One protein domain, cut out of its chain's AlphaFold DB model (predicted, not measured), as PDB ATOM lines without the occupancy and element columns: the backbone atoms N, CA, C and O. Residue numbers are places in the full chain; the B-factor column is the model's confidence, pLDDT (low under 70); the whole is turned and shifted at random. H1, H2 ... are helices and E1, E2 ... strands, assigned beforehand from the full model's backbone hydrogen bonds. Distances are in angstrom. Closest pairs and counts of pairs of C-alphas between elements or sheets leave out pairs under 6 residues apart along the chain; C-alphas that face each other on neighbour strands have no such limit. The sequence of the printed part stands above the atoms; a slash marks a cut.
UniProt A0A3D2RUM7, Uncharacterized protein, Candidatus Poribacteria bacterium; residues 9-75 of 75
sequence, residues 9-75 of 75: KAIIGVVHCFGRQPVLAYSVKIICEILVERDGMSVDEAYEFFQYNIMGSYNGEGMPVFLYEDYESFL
ATOM      1  N   LYS A   9     -39.356  -9.203  17.609       97.25
ATOM      2  CA  LYS A   9     -38.527 -10.389  17.896       97.25
ATOM      3  C   LYS A   9     -38.200 -11.229  16.658       97.25
ATOM      4  O   LYS A   9     -37.234 -11.980  16.686       97.25
ATOM      5  N   ALA A  10     -38.994 -11.112  15.600       97.69
ATOM      6  CA  ALA A  10     -38.769 -11.811  14.347       97.69
ATOM      7  C   ALA A  10     -37.832 -11.050  13.395       97.69
ATOM      8  O   ALA A  10     -37.525 -11.576  12.327       97.69
ATOM      9  N   ILE A  11     -37.355  -9.852  13.757       97.75
ATOM     10  CA  ILE A  11     -36.347  -9.128  12.975       97.75
ATOM     11  C   ILE A  11     -35.013  -9.873  13.071       97.75
ATOM     12  O   ILE A  11     -34.411  -9.966  14.138       97.75
ATOM     13  N   ILE A  12     -34.521 -10.344  11.929       97.69
ATOM     14  CA  ILE A  12     -33.247 -11.071  11.815       97.69
ATOM     15  C   ILE A  12     -32.136 -10.230  11.177       97.69
ATOM     16  O   ILE A  12     -30.981 -10.649  11.135       97.69
ATOM     17  N   GLY A  13     -32.461  -9.035  10.676       97.00
ATOM     18  CA  GLY A  13     -31.472  -8.114  10.129       97.00
ATOM     19  C   GLY A  13     -32.054  -7.031   9.228       97.00
ATOM     20  O   GLY A  13     -33.253  -6.752   9.231       97.00
ATOM     21  N   VAL A  14     -31.168  -6.423   8.441       97.31
ATOM     22  CA  VAL A  14     -31.486  -5.400   7.438       97.31
ATOM     23  C   VAL A  14     -30.959  -5.871   6.090       97.31
ATOM     24  O   VAL A  14     -29.795  -6.256   5.980       97.31
ATOM     25  N   VAL A  15     -31.792  -5.804   5.054       96.19
ATOM     26  CA  VAL A  15     -31.392  -6.080   3.671       96.19
ATOM     27  C   VAL A  15     -31.096  -4.775   2.954       96.19
ATOM     28  O   VAL A  15     -31.915  -3.855   2.942       96.19
ATOM     29  N   HIS A  16     -29.927  -4.715   2.322       95.31
ATOM     30  CA  HIS A  16     -29.543  -3.641   1.419       95.31
ATOM     31  C   HIS A  16     -29.521  -4.166  -0.019       95.31
ATOM     32  O   HIS A  16     -28.783  -5.102  -0.323       95.31
ATOM     33  N   CYS A  17     -30.305  -3.547  -0.902       89.88
ATOM     34  CA  CYS A  17     -30.333  -3.861  -2.329       89.88
ATOM     35  C   CYS A  17     -30.018  -2.605  -3.139       89.88
ATOM     36  O   CYS A  17     -30.507  -1.519  -2.826       89.88
ATOM     37  N   PHE A  18     -29.242  -2.754  -4.212       91.88
ATOM     38  CA  PHE A  18     -28.979  -1.647  -5.127       91.88
ATOM     39  C   PHE A  18     -30.295  -1.109  -5.711       91.88
ATOM     40  O   PHE A  18     -31.146  -1.883  -6.143       91.88
ATOM     41  N   GLY A  19     -30.470   0.215  -5.715       88.19
ATOM     42  CA  GLY A  19     -31.676   0.858  -6.247       88.19
ATOM     43  C   GLY A  19     -32.914   0.794  -5.343       88.19
ATOM     44  O   GLY A  19     -33.976   1.237  -5.766       88.19
ATOM     45  N   ARG A  20     -32.802   0.293  -4.103       87.31
ATOM     46  CA  ARG A  20     -33.882   0.312  -3.101       87.31
ATOM     47  C   ARG A  20     -33.349   0.815  -1.759       87.31
ATOM     48  O   ARG A  20     -32.200   0.572  -1.402       87.31
ATOM     49  N   GLN A  21     -34.193   1.497  -0.988       91.81
ATOM     50  CA  GLN A  21     -33.876   1.808   0.408       91.81
ATOM     51  C   GLN A  21     -33.683   0.512   1.221       91.81
ATOM     52  O   GLN A  21     -34.382  -0.467   0.949       91.81
ATOM     53  N   PRO A  22     -32.779   0.480   2.219       95.38
ATOM     54  CA  PRO A  22     -32.655  -0.666   3.115       95.38
ATOM     55  C   PRO A  22     -33.993  -1.010   3.785       95.38
ATOM     56  O   PRO A  22     -34.745  -0.104   4.159       95.38
ATOM     57  N   VAL A  23     -34.276  -2.302   3.951       96.06
ATOM     58  CA  VAL A  23     -35.523  -2.807   4.554       96.06
ATOM     59  C   VAL A  23     -35.259  -3.850   5.635       96.06
ATOM     60  O   VAL A  23     -34.207  -4.485   5.637       96.06
ATOM     61  N   LEU A  24     -36.202  -4.022   6.563       96.94
ATOM     62  CA  LEU A  24     -36.083  -5.025   7.620       96.94
ATOM     63  C   LEU A  24     -36.284  -6.428   7.041       96.94
ATOM     64  O   LEU A  24     -37.153  -6.631   6.193       96.94
ATOM     65  N   ALA A  25     -35.491  -7.381   7.522       97.00
ATOM     66  CA  ALA A  25     -35.665  -8.803   7.262       97.00
ATOM     67  C   ALA A  25     -36.347  -9.461   8.458       97.00
ATOM     68  O   ALA A  25     -35.867  -9.317   9.586       97.00
ATOM     69  N   TYR A  26     -37.415 -10.210   8.206       97.81
ATOM     70  CA  TYR A  26     -38.136 -10.971   9.222       97.81
ATOM     71  C   TYR A  26     -38.034 -12.475   8.967       97.81
ATOM     72  O   TYR A  26     -38.142 -12.896   7.818       97.81
ATOM     73  N   SER A  27     -37.884 -13.289  10.016       97.44
ATOM     74  CA  SER A  27     -38.098 -14.742   9.922       97.44
ATOM     75  C   SER A  27     -39.597 -15.041   9.947       97.44
ATOM     76  O   SER A  27     -40.288 -14.681  10.902       97.44
ATOM     77  N   VAL A  28     -40.099 -15.717   8.910       97.25
ATOM     78  CA  VAL A  28     -41.503 -16.162   8.847       97.25
ATOM     79  C   VAL A  28     -41.810 -17.135   9.976       97.25
ATOM     80  O   VAL A  28     -42.858 -17.038  10.611       97.25
ATOM     81  N   LYS A  29     -40.864 -18.026  10.278       96.62
ATOM     82  CA  LYS A  29     -40.986 -18.996  11.360       96.62
ATOM     83  C   LYS A  29     -41.193 -18.310  12.710       96.62
ATOM     84  O   LYS A  29     -42.159 -18.626  13.393       96.62
ATOM     85  N   ILE A  30     -40.365 -17.319  13.053       97.69
ATOM     86  CA  ILE A  30     -40.500 -16.596  14.330       97.69
ATOM     87  C   ILE A  30     -41.804 -15.783  14.367       97.69
ATOM     88  O   ILE A  30     -42.437 -15.694  15.416       97.69
ATOM     89  N   ILE A  31     -42.249 -15.210  13.239       97.88
ATOM     90  CA  ILE A  31     -43.578 -14.577  13.169       97.88
ATOM     91  C   ILE A  31     -44.671 -15.587  13.535       97.88
ATOM     92  O   ILE A  31     -45.509 -15.289  14.383       97.88
ATOM     93  N   CYS A  32     -44.648 -16.775  12.930       97.56
ATOM     94  CA  CYS A  32     -45.656 -17.800  13.180       97.56
ATOM     95  C   CYS A  32     -45.591 -18.317  14.624       97.56
ATOM     96  O   CYS A  32     -46.629 -18.450  15.261       97.56
ATOM     97  N   GLU A  33     -44.393 -18.521  15.179       97.94
ATOM     98  CA  GLU A  33     -44.199 -18.879  16.592       97.94
ATOM     99  C   GLU A  33     -44.818 -17.828  17.530       97.94
ATOM    100  O   GLU A  33     -45.536 -18.183  18.463       97.94
ATOM    101  N   ILE A  34     -44.630 -16.533  17.247       98.25
ATOM    102  CA  ILE A  34     -45.249 -15.445  18.021       98.25
ATOM    103  C   ILE A  34     -46.778 -15.507  17.944       98.25
ATOM    104  O   ILE A  34     -47.435 -15.328  18.967       98.25
ATOM    105  N   LEU A  35     -47.351 -15.742  16.761       98.12
ATOM    106  CA  LEU A  35     -48.803 -15.844  16.578       98.12
ATOM    107  C   LEU A  35     -49.381 -17.052  17.330       98.12
ATOM    108  O   LEU A  35     -50.399 -16.927  18.009       98.12
ATOM    109  N   VAL A  36     -48.699 -18.197  17.290       98.31
ATOM    110  CA  VAL A  36     -49.083 -19.393  18.054       98.31
ATOM    111  C   VAL A  36     -49.038 -19.113  19.559       98.31
ATOM    112  O   VAL A  36     -50.020 -19.348  20.261       98.31
ATOM    113  N   GLU A  37     -47.928 -18.577  20.073       98.06
ATOM    114  CA  GLU A  37     -47.743 -18.352  21.513       98.06
ATOM    115  C   GLU A  37     -48.645 -17.244  22.072       98.06
ATOM    116  O   GLU A  37     -49.168 -17.368  23.183       98.06
ATOM    117  N   ARG A  38     -48.805 -16.140  21.334       97.31
ATOM    118  CA  ARG A  38     -49.539 -14.952  21.792       97.31
ATOM    119  C   ARG A  38     -51.041 -15.082  21.564       97.31
ATOM    120  O   ARG A  38     -51.811 -14.700  22.444       97.31
ATOM    121  N   ASP A  39     -51.438 -15.596  20.401       97.31
ATOM    122  CA  ASP A  39     -52.830 -15.578  19.942       97.31
ATOM    123  C   ASP A  39     -53.492 -16.964  20.011       97.31
ATOM    124  O   ASP A  39     -54.691 -17.083  19.768       97.31
ATOM    125  N   GLY A  40     -52.742 -18.010  20.382       98.00
ATOM    126  CA  GLY A  40     -53.268 -19.368  20.539       98.00
ATOM    127  C   GLY A  40     -53.657 -20.033  19.219       98.00
ATOM    128  O   GLY A  40     -54.457 -20.967  19.228       98.00
ATOM    129  N   MET A  41     -53.118 -19.541  18.100       98.12
ATOM    130  CA  MET A  41     -53.334 -20.114  16.773       98.12
ATOM    131  C   MET A  41     -52.667 -21.487  16.666       98.12
ATOM    132  O   MET A  41     -51.629 -21.748  17.278       98.12
ATOM    133  N   SER A  42     -53.229 -22.363  15.843       98.38
ATOM    134  CA  SER A  42     -52.468 -23.485  15.296       98.38
ATOM    135  C   SER A  42     -51.359 -22.981  14.366       98.38
ATOM    136  O   SER A  42     -51.377 -21.840  13.902       98.38
ATOM    137  N   VAL A  43     -50.375 -23.837  14.079       95.94
ATOM    138  CA  VAL A  43     -49.284 -23.491  13.155       95.94
ATOM    139  C   VAL A  43     -49.840 -23.113  11.779       95.94
ATOM    140  O   VAL A  43     -49.451 -22.082  11.241       95.94
ATOM    141  N   ASP A  44     -50.794 -23.883  11.251       96.19
ATOM    142  CA  ASP A  44     -51.405 -23.618   9.943       96.19
ATOM    143  C   ASP A  44     -52.158 -22.277   9.926       96.19
ATOM    144  O   ASP A  44     -51.943 -21.460   9.031       96.19
ATOM    145  N   GLU A  45     -52.961 -21.992  10.958       98.06
ATOM    146  CA  GLU A  45     -53.652 -20.701  11.101       98.06
ATOM    147  C   GLU A  45     -52.669 -19.529  11.195       98.06
ATOM    148  O   GLU A  45     -52.919 -18.469  10.624       98.06
ATOM    149  N   ALA A  46     -51.536 -19.705  11.880       98.06
ATOM    150  CA  ALA A  46     -50.501 -18.680  11.967       98.06
ATOM    151  C   ALA A  46     -49.856 -18.396  10.599       98.06
ATOM    152  O   ALA A  46     -49.634 -17.230  10.262       98.06
ATOM    153  N   TYR A  47     -49.605 -19.431   9.790       95.88
ATOM    154  CA  TYR A  47     -49.100 -19.270   8.425       95.88
ATOM    155  C   TYR A  47     -50.124 -18.594   7.509       95.88
ATOM    156  O   TYR A  47     -49.767 -17.649   6.801       95.88
ATOM    157  N   GLU A  48     -51.391 -19.008   7.550       96.94
ATOM    158  CA  GLU A  48     -52.464 -18.345   6.800       96.94
ATOM    159  C   GLU A  48     -52.592 -16.877   7.223       96.94
ATOM    160  O   GLU A  48     -52.612 -15.970   6.385       96.94
ATOM    161  N   PHE A  49     -52.599 -16.612   8.530       97.56
ATOM    162  CA  PHE A  49     -52.662 -15.256   9.054       97.56
ATOM    163  C   PHE A  49     -51.480 -14.419   8.570       97.56
ATOM    164  O   PHE A  49     -51.683 -13.297   8.100       97.56
ATOM    165  N   PHE A  50     -50.259 -14.957   8.639       96.62
ATOM    166  CA  PHE A  50     -49.067 -14.305   8.115       96.62
ATOM    167  C   PHE A  50     -49.219 -13.981   6.623       96.62
ATOM    168  O   PHE A  50     -48.998 -12.835   6.224       96.62
ATOM    169  N   GLN A  51     -49.636 -14.946   5.801       95.38
ATOM    170  CA  GLN A  51     -49.761 -14.755   4.359       95.38
ATOM    171  C   GLN A  51     -50.787 -13.675   4.002       95.38
ATOM    172  O   GLN A  51     -50.489 -12.803   3.186       95.38
ATOM    173  N   TYR A  52     -51.962 -13.687   4.632       95.81
ATOM    174  CA  TYR A  52     -53.037 -12.746   4.309       95.81
ATOM    175  C   TYR A  52     -52.873 -11.379   4.980       95.81
ATOM    176  O   TYR A  52     -53.029 -10.351   4.323       95.81
ATOM    177  N   ASN A  53     -52.553 -11.342   6.275       95.44
ATOM    178  CA  ASN A  53     -52.612 -10.114   7.074       95.44
ATOM    179  C   ASN A  53     -51.266  -9.401   7.181       95.44
ATOM    180  O   ASN A  53     -51.239  -8.182   7.320       95.44
ATOM    181  N   ILE A  54     -50.151 -10.133   7.126       95.44
ATOM    182  CA  ILE A  54     -48.813  -9.545   7.266       95.44
ATOM    183  C   ILE A  54     -48.188  -9.369   5.886       95.44
ATOM    184  O   ILE A  54     -47.994  -8.240   5.441       95.44
ATOM    185  N   MET A  55     -47.928 -10.462   5.171       94.19
ATOM    186  CA  MET A  55     -47.352 -10.417   3.829       94.19
ATOM    187  C   MET A  55     -48.314  -9.762   2.829       94.19
ATOM    188  O   MET A  55     -47.906  -8.886   2.070       94.19
ATOM    189  N   GLY A  56     -49.601 -10.118   2.876       92.50
ATOM    190  CA  GLY A  56     -50.644  -9.553   2.019       92.50
ATOM    191  C   GLY A  56     -50.932  -8.066   2.252       92.50
ATOM    192  O   GLY A  56     -51.505  -7.421   1.378       92.50
ATOM    193  N   SER A  57     -50.474  -7.483   3.369       90.75
ATOM    194  CA  SER A  57     -50.580  -6.036   3.626       90.75
ATOM    195  C   SER A  57     -49.601  -5.183   2.805       90.75
ATOM    196  O   SER A  57     -49.600  -3.954   2.919       90.75
ATOM    197  N   TYR A  58     -48.759  -5.817   1.977       84.75
ATOM    198  CA  TYR A  58     -47.755  -5.152   1.153       84.75
ATOM    199  C   TYR A  58     -48.346  -4.022   0.305       84.75
ATOM    200  O   TYR A  58     -49.168  -4.245  -0.582       84.75
ATOM    201  N   ASN A  59     -47.857  -2.799   0.532       85.25
ATOM    202  CA  ASN A  59     -48.361  -1.591  -0.123       85.25
ATOM    203  C   ASN A  59     -47.283  -0.762  -0.850       85.25
ATOM    204  O   ASN A  59     -47.593   0.319  -1.348       85.25
ATOM    205  N   GLY A  60     -46.043  -1.259  -0.963       85.75
ATOM    206  CA  GLY A  60     -45.005  -0.627  -1.783       85.75
ATOM    207  C   GLY A  60     -43.632  -0.505  -1.123       85.75
ATOM    208  O   GLY A  60     -43.140  -1.424  -0.467       85.75
ATOM    209  N   GLU A  61     -42.962   0.617  -1.387       85.62
ATOM    210  CA  GLU A  61     -41.574   0.847  -0.985       85.62
ATOM    211  C   GLU A  61     -41.381   0.849   0.536       85.62
ATOM    212  O   GLU A  61     -42.221   1.304   1.305       85.62
ATOM    213  N   GLY A  62     -40.225   0.353   0.981       86.88
ATOM    214  CA  GLY A  62     -39.873   0.319   2.402       86.88
ATOM    215  C   GLY A  62     -40.492  -0.832   3.199       86.88
ATOM    216  O   GLY A  62     -40.101  -1.004   4.356       86.88
ATOM    217  N   MET A  63     -41.381  -1.628   2.587       92.75
ATOM    218  CA  MET A  63     -41.939  -2.838   3.193       92.75
ATOM    219  C   MET A  63     -40.844  -3.866   3.516       92.75
ATOM    220  O   MET A  63     -39.869  -3.965   2.755       92.75
ATOM    221  N   PRO A  64     -40.997  -4.635   4.606       95.00
ATOM    222  CA  PRO A  64     -40.058  -5.685   4.974       95.00
ATOM    223  C   PRO A  64     -39.898  -6.761   3.899       95.00
ATOM    224  O   PRO A  64     -40.720  -6.902   2.991       95.00
ATOM    225  N   VAL A  65     -38.842  -7.553   4.043       95.19
ATOM    226  CA  VAL A  65     -38.706  -8.846   3.370       95.19
ATOM    227  C   VAL A  65     -38.863  -9.971   4.382       95.19
ATOM    228  O   VAL A  65     -38.513  -9.823   5.554       95.19
ATOM    229  N   PHE A  66     -39.375 -11.098   3.907       95.75
ATOM    230  CA  PHE A  66     -39.676 -12.261   4.725       95.75
ATOM    231  C   PHE A  66     -38.787 -13.426   4.300       95.75
ATOM    232  O   PHE A  66     -38.742 -13.779   3.122       95.75
ATOM    233  N   LEU A  67     -38.045 -13.976   5.257       95.75
ATOM    234  CA  LEU A  67     -37.155 -15.111   5.070       95.75
ATOM    235  C   LEU A  67     -37.872 -16.398   5.470       95.75
ATOM    236  O   LEU A  67     -38.317 -16.542   6.610       95.75
ATOM    237  N   TYR A  68     -37.882 -17.341   4.538       95.12
ATOM    238  CA  TYR A  68     -38.101 -18.755   4.810       95.12
ATOM    239  C   TYR A  68     -36.725 -19.410   4.987       95.12
ATOM    240  O   TYR A  68     -35.830 -19.197   4.168       95.12
ATOM    241  N   GLU A  69     -36.521 -20.121   6.099       88.81
ATOM    242  CA  GLU A  69     -35.212 -20.685   6.487       88.81
ATOM    243  C   GLU A  69     -34.774 -21.847   5.582       88.81
ATOM    244  O   GLU A  69     -33.579 -22.104   5.437       88.81
ATOM    245  N   ASP A  70     -35.731 -22.506   4.930       86.81
ATOM    246  CA  ASP A  70     -35.510 -23.528   3.919       86.81
ATOM    247  C   ASP A  70     -36.370 -23.265   2.668       86.81
ATOM    248  O   ASP A  70     -37.355 -22.524   2.696       86.81
ATOM    249  N   TYR A  71     -35.934 -23.824   1.535       81.81
ATOM    250  CA  TYR A  71     -36.591 -23.646   0.236       81.81
ATOM    251  C   TYR A  71     -37.933 -24.382   0.154       81.81
ATOM    252  O   TYR A  71     -38.856 -23.891  -0.485       81.81
ATOM    253  N   GLU A  72     -38.053 -25.530   0.822       83.88
ATOM    254  CA  GLU A  72     -39.270 -26.350   0.808       83.88
ATOM    255  C   GLU A  72     -40.436 -25.649   1.516       83.88
ATOM    256  O   GLU A  72     -41.558 -25.733   1.041       83.88
ATOM    257  N   SER A  73     -40.186 -24.885   2.588       74.12
ATOM    258  CA  SER A  73     -41.219 -24.094   3.280       74.12
ATOM    259  C   SER A  73     -41.765 -22.936   2.444       74.12
ATOM    260  O   SER A  73     -42.747 -22.309   2.840       74.12
ATOM    261  N   PHE A  74     -41.095 -22.587   1.344       76.88
ATOM    262  CA  PHE A  74     -41.556 -21.551   0.425       76.88
ATOM    263  C   PHE A  74     -42.426 -22.104  -0.714       76.88
ATOM    264  O   PHE A  74     -43.207 -21.341  -1.286       76.88
ATOM    265  N   LEU A  75     -42.257 -23.382  -1.076       75.94
ATOM    266  CA  LEU A  75     -42.978 -24.035  -2.175       75.94
ATOM    267  C   LEU A  75     -44.409 -24.418  -1.784       75.94
ATOM    268  O   LEU A  75     -45.275 -24.310  -2.683       75.94
TER     269      LEU A  75
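What this domain is: This is residues 9 to 75 of the 75 residues of an uncharacterized protein of Candidatus Poribacteria bacterium (UniProt A0A3D2RUM7). An elongated shape has a small three-stranded sheet, with E2 and E3 nearest its middle, the loop between E1 and E2 with Gly 19 at one end, and the turn between the two helices H1 and H2 with Gly 40 at the other; E2 leads straight into H1, and H2 packs on H1 at a steep angle and heads back to a loop that enters E3 beside E2. The printed part has 67 residues, with E1, E2, H1, H2 and E3 in that order, and its class is mixed, helices and strands. The sheet is mixed, in the order E1, E2, E3. The whole is only just compact, close to loose, with a radius of gyration of the C-alphas of 12.6 A and spans of 39 by 24 by 24 A.

Where its parts are: E1 is residues 11 to 15, 11.0 A long, from C-alpha 11 at (-36.347, -9.128, 12.975). E2 is residues 23 to 27, 13.3 A. H1 is residues 28 to 39, 15.9 A. H2 is residues 43 to 57, 19.9 A. E3 is residues 65 to 67, 6.7 A, ending at C-alpha 67 at (-37.155, -15.111, 5.070).

How they stand to each other: E1 and E2 form an antiparallel hairpin, with N 12 and O 25 within hydrogen-bond range at 2.9 A. E2 and E3 are parallel, with N 67 and O 26 at 2.8 A. E2, H1, H2 and E3 form a strand-helix-strand unit, two parallel neighbour strands with helices between, its crossover right-handed. H1 is on the sheet over E2 and stands up from it at 67 degrees. H1 and H2 touch, C-alphas 32 and 46 being closest at 5.1 A, and run opposite ways at a steep tilt of 69.7 degrees, only just short of about perpendicular. H2 is not on the sheet. Every O i to N i+4 pair is within hydrogen-bond range in H1, and 8 of 11 in H2.

The domain as a whole: The two C-alphas farthest apart, of Gly 19 and Gly 40, are 39.9 A apart. The printed part has no cut and no long link. No printed residue is under 70 in pLDDT.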